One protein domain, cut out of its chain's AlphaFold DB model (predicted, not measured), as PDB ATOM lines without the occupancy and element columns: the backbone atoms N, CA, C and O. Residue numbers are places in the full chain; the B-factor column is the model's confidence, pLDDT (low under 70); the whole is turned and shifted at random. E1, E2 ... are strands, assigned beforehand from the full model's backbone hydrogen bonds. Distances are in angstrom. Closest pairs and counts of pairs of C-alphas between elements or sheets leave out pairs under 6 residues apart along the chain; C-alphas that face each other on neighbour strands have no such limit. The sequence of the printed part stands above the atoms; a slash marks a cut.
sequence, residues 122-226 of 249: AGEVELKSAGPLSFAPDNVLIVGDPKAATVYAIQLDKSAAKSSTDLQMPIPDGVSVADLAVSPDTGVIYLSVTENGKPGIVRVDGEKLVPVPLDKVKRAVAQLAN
ATOM      1  N   ALA A 122     200.289 205.120 292.226       90.81
ATOM      2  CA  ALA A 122     200.283 204.517 290.898       90.81
ATOM      3  C   ALA A 122     198.887 204.632 290.268       90.81
ATOM      4  O   ALA A 122     197.891 204.280 290.902       90.81
ATOM      5  N   GLY A 123     198.813 205.090 289.020       89.94
ATOM      6  CA  GLY A 123     197.554 205.177 288.290       89.94
ATOM      7  C   GLY A 123     197.708 205.711 286.873       89.94
ATOM      8  O   GLY A 123     198.792 206.108 286.449       89.94
ATOM      9  N   GLU A 124     196.587 205.738 286.163       94.31
ATOM     10  CA  GLU A 124     196.499 206.214 284.784       94.31
ATOM     11  C   GLU A 124     196.326 207.734 284.729       94.31
ATOM     12  O   GLU A 124     195.593 208.311 285.545       94.31
ATOM     13  N   VAL A 125     197.012 208.382 283.789       95.06
ATOM     14  CA  VAL A 125     196.828 209.788 283.416       95.06
ATOM     15  C   VAL A 125     196.026 209.842 282.121       95.06
ATOM     16  O   VAL A 125     196.551 209.568 281.044       95.06
ATOM     17  N   GLU A 126     194.766 210.250 282.225       93.94
ATOM     18  CA  GLU A 126     193.915 210.513 281.066       93.94
ATOM     19  C   GLU A 126     193.936 212.010 280.746       93.94
ATOM     20  O   GLU A 126     193.423 212.833 281.511       93.94
ATOM     21  N   LEU A 127     194.535 212.363 279.607       95.50
ATOM     22  CA  LEU A 127     194.555 213.736 279.114       95.50
ATOM     23  C   LEU A 127     193.356 213.986 278.193       95.50
ATOM     24  O   LEU A 127     193.159 213.287 277.200       95.50
ATOM     25  N   LYS A 128     192.584 215.033 278.485       94.94
ATOM     26  CA  LYS A 128     191.626 215.648 277.550       94.94
ATOM     27  C   LYS A 128     192.305 216.668 276.644       94.94
ATOM     28  O   LYS A 128     191.854 216.888 275.523       94.94
ATOM     29  N   SER A 129     193.391 217.268 277.116       94.06
ATOM     30  CA  SER A 129     194.297 218.109 276.341       94.06
ATOM     31  C   SER A 129     195.708 218.038 276.914       94.06
ATOM     32  O   SER A 129     195.883 217.901 278.123       94.06
ATOM     33  N   ALA A 130     196.715 218.129 276.048       88.62
ATOM     34  CA  ALA A 130     198.108 218.249 276.458       88.62
ATOM     35  C   ALA A 130     198.482 219.735 276.409       88.62
ATOM     36  O   ALA A 130     198.616 220.303 275.327       88.62
ATOM     37  N   GLY A 131     198.538 220.371 277.578       90.06
ATOM     38  CA  GLY A 131     198.813 221.795 277.732       90.06
ATOM     39  C   GLY A 131     200.253 222.070 278.186       90.06
ATOM     40  O   GLY A 131     201.171 221.367 277.758       90.06
ATOM     41  N   PRO A 132     200.458 223.089 279.039       94.19
ATOM     42  CA  PRO A 132     201.781 223.477 279.518       94.19
ATOM     43  C   PRO A 132     202.529 222.367 280.262       94.19
ATOM     44  O   PRO A 132     201.913 221.555 280.966       94.19
ATOM     45  N   LEU A 133     203.856 222.384 280.150       95.75
ATOM     46  CA  LEU A 133     204.778 221.451 280.786       95.75
ATOM     47  C   LEU A 133     205.800 222.175 281.663       95.75
ATOM     48  O   LEU A 133     206.283 223.257 281.346       95.75
ATOM     49  N   SER A 134     206.191 221.541 282.763       95.88
ATOM     50  CA  SER A 134     207.328 221.996 283.566       95.88
ATOM     51  C   SER A 134     207.943 220.846 284.353       95.88
ATOM     52  O   SER A 134     207.292 219.829 284.577       95.88
ATOM     53  N   PHE A 135     209.187 220.999 284.797       94.12
ATOM     54  CA  PHE A 135     209.845 220.028 285.667       94.12
ATOM     55  C   PHE A 135     209.911 220.539 287.104       94.12
ATOM     56  O   PHE A 135     210.394 221.636 287.370       94.12
ATOM     57  N   ALA A 136     209.460 219.697 288.028       89.25
ATOM     58  CA  ALA A 136     209.762 219.803 289.447       89.25
ATOM     59  C   ALA A 136     210.997 218.934 289.784       89.25
ATOM     60  O   ALA A 136     211.442 218.143 288.939       89.25
ATOM     61  N   PRO A 137     211.569 219.061 290.999       85.19
ATOM     62  CA  PRO A 137     212.656 218.196 291.453       85.19
ATOM     63  C   PRO A 137     212.320 216.699 291.353       85.19
ATOM     64  O   PRO A 137     211.166 216.307 291.183       85.19
ATOM     65  N   ASP A 138     213.346 215.854 291.465       83.31
ATOM     66  CA  ASP A 138     213.218 214.388 291.441       83.31
ATOM     67  C   ASP A 138     212.579 213.826 290.157       83.31
ATOM     68  O   ASP A 138     211.908 212.786 290.170       83.31
ATOM     69  N   ASN A 139     212.827 214.504 289.029       88.50
ATOM     70  CA  ASN A 139     212.370 214.129 287.689       88.50
ATOM     71  C   ASN A 139     210.838 213.977 287.591       88.50
ATOM     72  O   ASN A 139     210.313 213.079 286.925       88.50
ATOM     73  N   VAL A 140     210.117 214.864 288.278       92.56
ATOM     74  CA  VAL A 140     208.660 214.950 288.222       92.56
ATOM     75  C   VAL A 140     208.251 215.916 287.110       92.56
ATOM     76  O   VAL A 140     208.534 217.111 287.177       92.56
ATOM     77  N   LEU A 141     207.551 215.406 286.099       95.50
ATOM     78  CA  LEU A 141     206.953 216.212 285.038       95.50
ATOM     79  C   LEU A 141     205.580 216.718 285.483       95.50
ATOM     80  O   LEU A 141     204.672 215.932 285.758       95.50
ATOM     81  N   ILE A 142     205.424 218.033 285.525       96.62
ATOM     82  CA  ILE A 142     204.151 218.709 285.736       96.62
ATOM     83  C   ILE A 142     203.483 218.915 284.381       96.62
ATOM     84  O   ILE A 142     204.083 219.479 283.467       96.62
ATOM     85  N   VAL A 143     202.240 218.456 284.264       96.94
ATOM     86  CA  VAL A 143     201.435 218.530 283.044       96.94
ATOM     87  C   VAL A 143     200.124 219.237 283.351       96.94
ATOM     88  O   VAL A 143     199.326 218.765 284.165       96.94
ATOM     89  N   GLY A 144     199.886 220.361 282.684       95.25
ATOM     90  CA  GLY A 144     198.581 221.007 282.674       95.25
ATOM     91  C   GLY A 144     197.655 220.357 281.649       95.25
ATOM     92  O   GLY A 144     198.017 220.222 280.482       95.25
ATOM     93  N   ASP A 145     196.434 220.022 282.062       95.44
ATOM     94  CA  ASP A 145     195.327 219.668 281.172       95.44
ATOM     95  C   ASP A 145     194.223 220.733 281.286       95.44
ATOM     96  O   ASP A 145     193.324 220.621 282.135       95.44
ATOM     97  N   PRO A 146     194.278 221.793 280.455       92.31
ATOM     98  CA  PRO A 146     193.304 222.872 280.511       92.31
ATOM     99  C   PRO A 146     191.871 222.386 280.291       92.31
ATOM    100  O   PRO A 146     190.981 222.745 281.064       92.31
ATOM    101  N   LYS A 147     191.632 221.504 279.310       92.88
ATOM    102  CA  LYS A 147     190.301 220.939 279.018       92.88
ATOM    103  C   LYS A 147     189.760 220.082 280.156       92.88
ATOM    104  O   LYS A 147     188.551 220.097 280.384       92.88
ATOM    105  N   ALA A 148     190.602 219.389 280.918       93.88
ATOM    106  CA  ALA A 148     190.167 218.701 282.133       93.88
ATOM    107  C   ALA A 148     190.176 219.587 283.386       93.88
ATOM    108  O   ALA A 148     189.721 219.125 284.431       93.88
ATOM    109  N   ALA A 149     190.666 220.829 283.317       94.00
ATOM    110  CA  ALA A 149     190.912 221.681 284.481       94.00
ATOM    111  C   ALA A 149     191.742 220.971 285.569       94.00
ATOM    112  O   ALA A 149     191.454 221.089 286.763       94.00
ATOM    113  N   THR A 150     192.730 220.184 285.144       94.50
ATOM    114  CA  THR A 150     193.497 219.280 286.006       94.50
ATOM    115  C   THR A 150     194.987 219.519 285.819       94.50
ATOM    116  O   THR A 150     195.444 219.770 284.706       94.50
ATOM    117  N   VAL A 151     195.748 219.427 286.904       95.44
ATOM    118  CA  VAL A 151     197.211 219.398 286.883       95.44
ATOM    119  C   VAL A 151     197.665 218.024 287.353       95.44
ATOM    120  O   VAL A 151     197.271 217.559 288.426       95.44
ATOM    121  N   TYR A 152     198.499 217.383 286.546       96.19
ATOM    122  CA  TYR A 152     199.136 216.115 286.867       96.19
ATOM    123  C   TYR A 152     200.596 216.360 287.239       96.19
ATOM    124  O   TYR A 152     201.291 217.118 286.570       96.19
ATOM    125  N   ALA A 153     201.071 215.683 288.277       95.69
ATOM    126  CA  ALA A 153     202.491 215.507 288.533       95.69
ATOM    127  C   ALA A 153     202.825 214.045 288.255       95.69
ATOM    128  O   ALA A 153     202.236 213.157 288.867       95.69
ATOM    129  N   ILE A 154     203.730 213.791 287.319       95.06
ATOM    130  CA  ILE A 154     204.078 212.452 286.848       95.06
ATOM    131  C   ILE A 154     205.536 212.213 287.196       95.06
ATOM    132  O   ILE A 154     206.420 212.888 286.676       95.06
ATOM    133  N   GLN A 155     205.798 211.253 288.077       92.50
ATOM    134  CA  GLN A 155     207.166 210.870 288.368       92.50
ATOM    135  C   GLN A 155     207.693 210.012 287.225       92.50
ATOM    136  O   GLN A 155     207.194 208.914 286.969       92.50
ATOM    137  N   LEU A 156     208.692 210.543 286.527       89.88
ATOM    138  CA  LEU A 156     209.338 209.862 285.423       89.88
ATOM    139  C   LEU A 156     210.544 209.089 285.942       89.88
ATOM    140  O   LEU A 156     211.355 209.602 286.717       89.88
ATOM    141  N   ASP A 157     210.724 207.876 285.433       81.50
ATOM    142  CA  ASP A 157     211.985 207.175 285.621       81.50
ATOM    143  C   ASP A 157     213.128 208.000 285.021       81.50
ATOM    144  O   ASP A 157     212.960 208.680 283.999       81.50
ATOM    145  N   LYS A 158     214.312 207.927 285.640       70.25
ATOM    146  CA  LYS A 158     215.536 208.503 285.072       70.25
ATOM    147  C   LYS A 158     215.859 207.746 283.783       70.25
ATOM    148  O   LYS A 158     216.479 206.685 283.797       70.25
ATOM    149  N   SER A 159     215.322 208.263 282.684       66.12
ATOM    150  CA  SER A 159     215.336 207.636 281.371       66.12
ATOM    151  C   SER A 159     216.763 207.518 280.838       66.12
ATOM    152  O   SER A 159     217.560 208.438 280.985       66.12
ATOM    153  N   ALA A 160     217.060 206.414 280.149       62.34
ATOM    154  CA  ALA A 160     218.290 206.246 279.369       62.34
ATOM    155  C   ALA A 160     218.234 206.942 277.988       62.34
ATOM    156  O   ALA A 160     219.102 206.702 277.149       62.34
ATOM    157  N   ALA A 161     217.193 207.744 277.728       70.50
ATOM    158  CA  ALA A 161     217.035 208.479 276.476       70.50
ATOM    159  C   ALA A 161     218.180 209.476 276.279       70.50
ATOM    160  O   ALA A 161     218.668 210.084 277.233       70.50
ATOM    161  N   LYS A 162     218.609 209.640 275.027       72.44
ATOM    162  CA  LYS A 162     219.678 210.579 274.689       72.44
ATOM    163  C   LYS A 162     219.108 211.989 274.603       72.44
ATOM    164  O   LYS A 162     218.170 212.221 273.843       72.44
ATOM    165  N   SER A 163     219.712 212.928 275.329       70.81
ATOM    166  CA  SER A 163     219.475 214.356 275.115       70.81
ATOM    167  C   SER A 163     219.758 214.703 273.651       70.81
ATOM    168  O   SER A 163     220.803 214.307 273.123       70.81
ATOM    169  N   SER A 164     218.859 215.438 272.996       67.75
ATOM    170  CA  SER A 164     219.155 215.955 271.659       67.75
ATOM    171  C   SER A 164     220.130 217.126 271.761       67.75
ATOM    172  O   SER A 164     219.941 218.024 272.578       67.75
ATOM    173  N   THR A 165     221.166 217.123 270.925       66.06
ATOM    174  CA  THR A 165     222.072 218.269 270.740       66.06
ATOM    175  C   THR A 165     221.591 219.227 269.651       66.06
ATOM    176  O   THR A 165     222.182 220.288 269.482       66.06
ATOM    177  N   ASP A 166     220.538 218.857 268.915       65.81
ATOM    178  CA  ASP A 166     219.958 219.654 267.837       65.81
ATOM    179  C   ASP A 166     218.448 219.836 268.051       65.81
ATOM    180  O   ASP A 166     217.695 218.872 268.216       65.81
ATOM    181  N   LEU A 167     218.008 221.092 268.083       68.00
ATOM    182  CA  LEU A 167     216.603 221.472 268.248       68.00
ATOM    183  C   LEU A 167     215.877 221.617 266.901       68.00
ATOM    184  O   LEU A 167     214.667 221.821 266.890       68.00
ATOM    185  N   GLN A 168     216.575 221.501 265.766       76.50
ATOM    186  CA  GLN A 168     216.010 221.686 264.422       76.50
ATOM    187  C   GLN A 168     215.318 220.431 263.865       76.50
ATOM    188  O   GLN A 168     215.328 220.186 262.657       76.50
ATOM    189  N   MET A 169     214.700 219.616 264.721       76.25
ATOM    190  CA  MET A 169     214.045 218.396 264.261       76.25
ATOM    191  C   MET A 169     212.688 218.688 263.591       76.25
ATOM    192  O   MET A 169     211.911 219.501 264.101       76.25
ATOM    193  N   PRO A 170     212.358 218.023 262.469       81.62
ATOM    194  CA  PRO A 170     211.052 218.169 261.842       81.62
ATOM    195  C   PRO A 170     209.960 217.526 262.709       81.62
ATOM    196  O   PRO A 170     210.083 216.378 263.140       81.62
ATOM    197  N   ILE A 171     208.867 218.258 262.933       86.12
ATOM    198  CA  ILE A 171     207.656 217.716 263.557       86.12
ATOM    199  C   ILE A 171     206.844 216.972 262.483       86.12
ATOM    200  O   ILE A 171     206.623 217.545 261.415       86.12
ATOM    201  N   PRO A 172     206.413 215.716 262.722       87.38
ATOM    202  CA  PRO A 172     205.610 214.966 261.759       87.38
ATOM    203  C   PRO A 172     204.285 215.657 261.413       87.38
ATOM    204  O   PRO A 172     203.665 216.302 262.261       87.38
ATOM    205  N   ASP A 173     203.810 215.455 260.183       88.50
ATOM    206  CA  ASP A 173     202.500 215.948 259.754       88.50
ATOM    207  C   ASP A 173     201.377 215.413 260.660       88.50
ATOM    208  O   ASP A 173     201.351 214.240 261.031       88.50
ATOM    209  N   GLY A 174     200.420 216.278 261.005       87.50
ATOM    210  CA  GLY A 174     199.295 215.923 261.880       87.50
ATOM    211  C   GLY A 174     199.614 215.946 263.379       87.50
ATOM    212  O   GLY A 174     198.715 215.684 264.182       87.50
ATOM    213  N   VAL A 175     200.848 216.301 263.758       92.69
ATOM    214  CA  VAL A 175     201.255 216.566 265.141       92.69
ATOM    215  C   VAL A 175     201.349 218.073 265.362       92.69
ATOM    216  O   VAL A 175     202.122 218.763 264.703       92.69
ATOM    217  N   SER A 176     200.585 218.594 266.320       92.50
ATOM    218  CA  SER A 176     200.804 219.935 266.861       92.50
ATOM    219  C   SER A 176     201.497 219.848 268.214       92.50
ATOM    220  O   SER A 176     201.183 218.983 269.030       92.50
ATOM    221  N   VAL A 177     202.442 220.753 268.453       93.31
ATOM    222  CA  VAL A 177     203.131 220.897 269.739       93.31
ATOM    223  C   VAL A 177     202.481 222.049 270.495       93.31
ATOM    224  O   VAL A 177     202.327 223.134 269.933       93.31
ATOM    225  N   ALA A 178     202.081 221.806 271.739       92.50
ATOM    226  CA  ALA A 178     201.533 222.833 272.619       92.50
ATOM    227  C   ALA A 178     202.623 223.464 273.493       92.50
ATOM    228  O   ALA A 178     202.632 224.680 273.658       92.50
ATOM    229  N   ASP A 179     203.544 222.654 274.019       93.81
ATOM    230  CA  ASP A 179     204.637 223.114 274.874       93.81
ATOM    231  C   ASP A 179     205.827 222.135 274.880       93.81
ATOM    232  O   ASP A 179     205.726 220.987 274.428       93.81
ATOM    233  N   LEU A 180     206.960 222.596 275.409       93.62
ATOM    234  CA  LEU A 180     208.212 221.859 275.544       93.62
ATOM    235  C   LEU A 180     208.811 222.087 276.933       93.62
ATOM    236  O   LEU A 180     208.951 223.218 277.385       93.62
ATOM    237  N   ALA A 181     209.282 221.012 277.566       92.62
ATOM    238  CA  ALA A 181     210.069 221.088 278.792       92.62
ATOM    239  C   ALA A 181     211.318 220.203 278.704       92.62
ATOM    240  O   ALA A 181     211.301 219.133 278.096       92.62
ATOM    241  N   VAL A 182     212.408 220.631 279.342       91.44
ATOM    242  CA  VAL A 182     213.669 219.878 279.391       91.44
ATOM    243  C   VAL A 182     213.886 219.362 280.806       91.44
ATOM    244  O   VAL A 182     213.822 220.134 281.759       91.44
ATOM    245  N   SER A 183     214.145 218.060 280.945       89.69
ATOM    246  CA  SER A 183     214.483 217.458 282.236       89.69
ATOM    247  C   SER A 183     215.821 218.028 282.721       89.69
ATOM    248  O   SER A 183     216.829 217.824 282.039       89.69
ATOM    249  N   PRO A 184     215.877 218.706 283.881       85.94
ATOM    250  CA  PRO A 184     217.121 219.294 284.382       85.94
ATOM    251  C   PRO A 184     218.155 218.222 284.755       85.94
ATOM    252  O   PRO A 184     219.354 218.438 284.609       85.94
ATOM    253  N   ASP A 185     217.690 217.040 285.169       83.56
ATOM    254  CA  ASP A 185     218.538 215.917 285.580       83.56
ATOM    255  C   ASP A 185     219.209 215.207 284.395       83.56
ATOM    256  O   ASP A 185     220.291 214.635 284.541       83.56
ATOM    257  N   THR A 186     218.532 215.154 283.242       82.81
ATOM    258  CA  THR A 186     218.927 214.282 282.119       82.81
ATOM    259  C   THR A 186     219.158 215.018 280.802       82.81
ATOM    260  O   THR A 186     219.721 214.436 279.878       82.81
ATOM    261  N   GLY A 187     218.712 216.269 280.679       85.88
ATOM    262  CA  GLY A 187     218.723 217.025 279.424       85.88
ATOM    263  C   GLY A 187     217.755 216.489 278.360       85.88
ATOM    264  O   GLY A 187     217.782 216.946 277.219       85.88
ATOM    265  N   VAL A 188     216.915 215.502 278.692       89.38
ATOM    266  CA  VAL A 188     215.928 214.941 277.762       89.38
ATOM    267  C   VAL A 188     214.788 215.935 277.567       89.38
ATOM    268  O   VAL A 188     214.258 216.490 278.530       89.38
ATOM    269  N   ILE A 189     214.406 216.137 276.309       91.38
ATOM    270  CA  ILE A 189     213.325 217.036 275.909       91.38
ATOM    271  C   ILE A 189     212.005 216.266 275.916       91.38
ATOM    272  O   ILE A 189     211.921 215.159 275.382       91.38
ATOM    273  N   TYR A 190     210.973 216.877 276.482       93.88
ATOM    274  CA  TYR A 190     209.601 216.396 276.509       93.88
ATOM    275  C   TYR A 190     208.697 217.419 275.834       93.88
ATOM    276  O   TYR A 190     208.871 218.621 276.013       93.88
ATOM    277  N   LEU A 191     207.734 216.934 275.061       94.56
ATOM    278  CA  LEU A 191     206.781 217.741 274.315       94.56
ATOM    279  C   LEU A 191     205.363 217.338 274.703       94.56
ATOM    280  O   LEU A 191     205.045 216.143 274.740       94.56
ATOM    281  N   SER A 192     204.503 218.326 274.926       95.88
ATOM    282  CA  SER A 192     203.062 218.115 274.937       95.88
ATOM    283  C   SER A 192     202.556 218.257 273.513       95.88
ATOM    284  O   SER A 192     202.784 219.264 272.840       95.88
ATOM    285  N   VAL A 193     201.912 217.206 273.018       95.81
ATOM    286  CA  VAL A 193     201.515 217.120 271.617       95.81
ATOM    287  C   VAL A 193     200.052 216.757 271.480       95.81
ATOM    288  O   VAL A 193     199.462 216.099 272.335       95.81
ATOM    289  N   THR A 194     199.463 217.174 270.369       94.94
ATOM    290  CA  THR A 194     198.194 216.648 269.887       94.94
ATOM    291  C   THR A 194     198.430 216.027 268.521       94.94
ATOM    292  O   THR A 194     198.735 216.724 267.557       94.94
ATOM    293  N   GLU A 195     198.291 214.709 268.432       94.00
ATOM    294  CA  GLU A 195     198.414 213.960 267.184       94.00
ATOM    295  C   GLU A 195     197.018 213.579 266.698       94.00
ATOM    296  O   GLU A 195     196.294 212.841 267.371       94.00
ATOM    297  N   ASN A 196     196.608 214.090 265.535       89.94
ATOM    298  CA  ASN A 196     195.296 213.797 264.944       89.94
ATOM    299  C   ASN A 196     194.120 213.997 265.931       89.94
ATOM    300  O   ASN A 196     193.173 213.208 265.972       89.94
ATOM    301  N   GLY A 197     194.203 215.044 266.761       88.56
ATOM    302  CA  GLY A 197     193.202 215.374 267.781       88.56
ATOM    303  C   GLY A 197     193.319 214.596 269.098       88.56
ATOM    304  O   GLY A 197     192.511 214.827 269.994       88.56
ATOM    305  N   LYS A 198     194.299 213.696 269.243       94.12
ATOM    306  CA  LYS A 198     194.556 212.962 270.487       94.12
ATOM    307  C   LYS A 198     195.715 213.601 271.254       94.12
ATOM    308  O   LYS A 198     196.815 213.677 270.704       94.12
ATOM    309  N   PRO A 199     195.500 214.055 272.497       96.50
ATOM    310  CA  PRO A 199     196.568 214.608 273.314       96.50
ATOM    311  C   PRO A 199     197.502 213.506 273.819       96.50
ATOM    312  O   PRO A 199     197.071 212.393 274.124       96.50
ATOM    313  N   GLY A 200     198.782 213.832 273.953       96.31
ATOM    314  CA  GLY A 200     199.786 212.936 274.503       96.31
ATOM    315  C   GLY A 200     201.066 213.666 274.880       96.31
ATOM    316  O   GLY A 200     201.255 214.839 274.557       96.31
ATOM    317  N   ILE A 201     201.952 212.950 275.566       96.69
ATOM    318  CA  ILE A 201     203.303 213.413 275.874       96.69
ATOM    319  C   ILE A 201     204.288 212.529 275.121       96.69
ATOM    320  O   ILE A 201     204.205 211.299 275.171       96.69
ATOM    321  N   VAL A 202     205.242 213.156 274.445       94.50
ATOM    322  CA  VAL A 202     206.358 212.464 273.798       94.50
ATOM    323  C   VAL A 202     207.668 212.993 274.355       94.50
ATOM    324  O   VAL A 202     207.757 214.137 274.795       94.50
ATOM    325  N   ARG A 203     208.699 212.158 274.342       93.00
ATOM    326  CA  ARG A 203     210.077 212.562 274.608       93.00
ATOM    327  C   ARG A 203     210.900 212.479 273.335       93.00
ATOM    328  O   ARG A 203     210.621 211.647 272.470       93.00
ATOM    329  N   VAL A 204     211.942 213.287 273.256       90.31
ATOM    330  CA  VAL A 204     212.939 213.219 272.190       90.31
ATOM    331  C   VAL A 204     214.029 212.227 272.595       90.31
ATOM    332  O   VAL A 204     214.578 212.317 273.691       90.31
ATOM    333  N   ASP A 205     214.333 211.272 271.719       88.12
ATOM    334  CA  ASP A 205     215.446 210.328 271.865       88.12
ATOM    335  C   ASP A 205     216.315 210.375 270.603       88.12
ATOM    336  O   ASP A 205     216.019 209.740 269.582       88.12
ATOM    337  N   GLY A 206     217.356 211.212 270.646       84.25
ATOM    338  CA  GLY A 206     218.087 211.622 269.448       84.25
ATOM    339  C   GLY A 206     217.166 212.349 268.465       84.25
ATOM    340  O   GLY A 206     216.636 213.403 268.780       84.25
ATOM    341  N   GLU A 207     216.942 211.769 267.286       81.12
ATOM    342  CA  GLU A 207     216.093 212.353 266.230       81.12
ATOM    343  C   GLU A 207     214.657 211.795 266.224       81.12
ATOM    344  O   GLU A 207     213.902 212.011 265.277       81.12
ATOM    345  N   LYS A 208     214.262 211.031 267.250       86.25
ATOM    346  CA  LYS A 208     212.964 210.340 267.290       86.25
ATOM    347  C   LYS A 208     212.070 210.874 268.396       86.25
ATOM    348  O   LYS A 208     212.527 211.093 269.514       86.25
ATOM    349  N   LEU A 209     210.777 210.981 268.098       89.50
ATOM    350  CA  LEU A 209     209.736 211.191 269.101       89.50
ATOM    351  C   LEU A 209     209.262 209.834 269.626       89.50
ATOM    352  O   LEU A 209     208.838 208.972 268.856       89.50
ATOM    353  N   VAL A 210     209.356 209.637 270.937       92.25
ATOM    354  CA  VAL A 210     208.963 208.404 271.624       92.25
ATOM    355  C   VAL A 210     207.836 208.726 272.606       92.25
ATOM    356  O   VAL A 210     208.036 209.578 273.472       92.25
ATOM    357  N   PRO A 211     206.670 208.063 272.526       93.62
ATOM    358  CA  PRO A 211     205.588 208.269 273.483       93.62
ATOM    359  C   PRO A 211     206.021 207.987 274.922       93.62
ATOM    360  O   PRO A 211     206.713 207.004 275.198       93.62
ATOM    361  N   VAL A 212     205.589 208.844 275.844       93.88
ATOM    362  CA  VAL A 212     205.717 208.595 277.280       93.88
ATOM    363  C   VAL A 212     204.515 207.753 277.725       93.88
ATOM    364  O   VAL A 212     203.381 208.143 277.449       93.88
ATOM    365  N   PRO A 213     204.722 206.598 278.381       91.88
ATOM    366  CA  PRO A 213     203.620 205.782 278.886       91.88
ATOM    367  C   PRO A 213     202.888 206.511 280.018       91.88
ATOM    368  O   PRO A 213     203.531 207.106 280.881       91.88
ATOM    369  N   LEU A 214     201.553 206.459 280.010       93.44
ATOM    370  CA  LEU A 214     200.677 207.179 280.949       93.44
ATOM    371  C   LEU A 214     199.689 206.268 281.694       93.44
ATOM    372  O   LEU A 214     198.960 206.735 282.562       93.44
ATOM    373  N   ASP A 215     199.663 204.974 281.388       91.31
ATOM    374  CA  ASP A 215     198.702 203.996 281.906       91.31
ATOM    375  C   ASP A 215     198.990 203.571 283.353       91.31
ATOM    376  O   ASP A 215     198.080 203.403 284.164       91.31
ATOM    377  N   LYS A 216     200.267 203.382 283.699       89.75
ATOM    378  CA  LYS A 216     200.694 202.899 285.022       89.75
ATOM    379  C   LYS A 216     201.874 203.693 285.546       89.75
ATOM    380  O   LYS A 216     202.955 203.156 285.781       89.75
ATOM    381  N   VAL A 217     201.651 204.986 285.738       91.94
ATOM    382  CA  VAL A 217     202.679 205.907 286.223       91.94
ATOM    383  C   VAL A 217     202.465 206.247 287.689       91.94
ATOM    384  O   VAL A 217     201.339 206.269 288.190       91.94
ATOM    385  N   LYS A 218     203.554 206.534 288.404       93.62
ATOM    386  CA  LYS A 218     203.459 207.170 289.718       93.62
ATOM    387  C   LYS A 218     203.042 208.618 289.503       93.62
ATOM    388  O   LYS A 218     203.781 209.384 288.886       93.62
ATOM    389  N   ARG A 219     201.869 208.997 290.010       94.12
ATOM    390  CA  ARG A 219     201.314 210.337 289.820       94.12
ATOM    391  C   ARG A 219     200.697 210.952 291.068       94.12
ATOM    392  O   ARG A 219     200.172 210.246 291.929       94.12
ATOM    393  N   ALA A 220     200.662 212.276 291.090       94.00
ATOM    394  CA  ALA A 220     199.768 213.076 291.919       94.00
ATOM    395  C   ALA A 220     198.846 213.910 291.015       94.00
ATOM    396  O   ALA A 220     199.186 214.198 289.866       94.00
ATOM    397  N   VAL A 221     197.654 214.254 291.508       94.19
ATOM    398  CA  VAL A 221     196.624 214.950 290.719       94.19
ATOM    399  C   VAL A 221     195.983 216.049 291.538       94.19
ATOM    400  O   VAL A 221     195.587 215.822 292.680       94.19
ATOM    401  N   ALA A 222     195.841 217.221 290.925       93.88
ATOM    402  CA  ALA A 222     195.135 218.357 291.487       93.88
ATOM    403  C   ALA A 222     194.066 218.852 290.506       93.88
ATOM    404  O   ALA A 222     194.361 219.210 289.368       93.88
ATOM    405  N   GLN A 223     192.814 218.896 290.963       93.19
ATOM    406  CA  GLN A 223     191.700 219.465 290.209       93.19
ATOM    407  C   GLN A 223     191.552 220.951 290.550       93.19
ATOM    408  O   GLN A 223     191.521 221.327 291.724       93.19
ATOM    409  N   LEU A 224     191.405 221.801 289.538       88.62
ATOM    410  CA  LEU A 224     191.127 223.221 289.735       88.62
ATOM    411  C   LEU A 224     189.647 223.418 290.098       88.62
ATOM    412  O   LEU A 224     188.762 223.178 289.279       88.62
ATOM    413  N   ALA A 225     189.382 223.874 291.326       85.56
ATOM    414  CA  ALA A 225     188.027 223.961 291.879       85.56
ATOM    415  C   ALA A 225     187.108 224.960 291.150       85.56
ATOM    416  O   ALA A 225     185.918 224.704 291.004       85.56
ATOM    417  N   ASN A 226     187.658 226.082 290.674       86.38
ATOM    418  CA  ASN A 226     186.902 227.183 290.063       86.38
ATOM    419  C   ASN A 226     187.359 227.466 288.626       86.38
ATOM    420  O   ASN A 226     187.517 228.619 288.225       86.38
TER     421      ASN A 226
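What this domain is: This is residues 122 to 226 of the 249 residues of the protein "Hypothetical protein" of Symbiodinium microadriaticum (UniProt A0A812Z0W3). Two strongly twisted four-strand sheets, E4 E5 E6 E7 and E1 E2 E3 E8, make a sandwich, partly face to face with their strands crossed; they come together along edge strands E1 and E4, while E7 and E8 stay apart. The printed part has 105 residues, with no named helix and eight named strands, E1 to E8 in chain order. Both sheets are antiparallel in the orders given; the class is all strand, though named strands hold 50 of the 105 residues. The whole is compact, with a radius of gyration of the C-alphas of 13.2 A and spans of 40 by 31 by 21 A.

Where its parts are: E4, residues 175 to 182, is 19.2 A long and bends by 71 degrees at residue 178. E5 is residues 189 to 195, 17.5 A; E6, 198 to 205, 21.1 A; E7, 208 to 211. E1, residues 133 to 136, begins at C-alpha (204.778, 221.451, 280.786). E2 is residues 140 to 145 and E3 150 to 155. E8, residues 217 to 223, ends at C-alpha (191.700, 219.465, 290.209).

How they stand to each other: E4 E5 E6 E7 is a meander, each strand the antiparallel neighbour of the one before; within hydrogen-bond range are N 176 and O 194, 2.9 A, N 191 and O 202, 2.8 A, and N 203 and O 210, 2.8 A. E1 E2 E3 is another, with N 134 and O 142 at 3.0 A and N 141 and O 154 at 2.8 A. E3 and E8 are antiparallel, N 153 and O 220 2.9 A apart. The closest C-alphas of E1 and E4, Ser 134 and Ala 181, are 5.6 A apart.

The domain as a whole: The printed part has no cut. The link E3 to E4, 19 residues, is long. Residues 159 to 160 and 164 to 167 have pLDDT under 70.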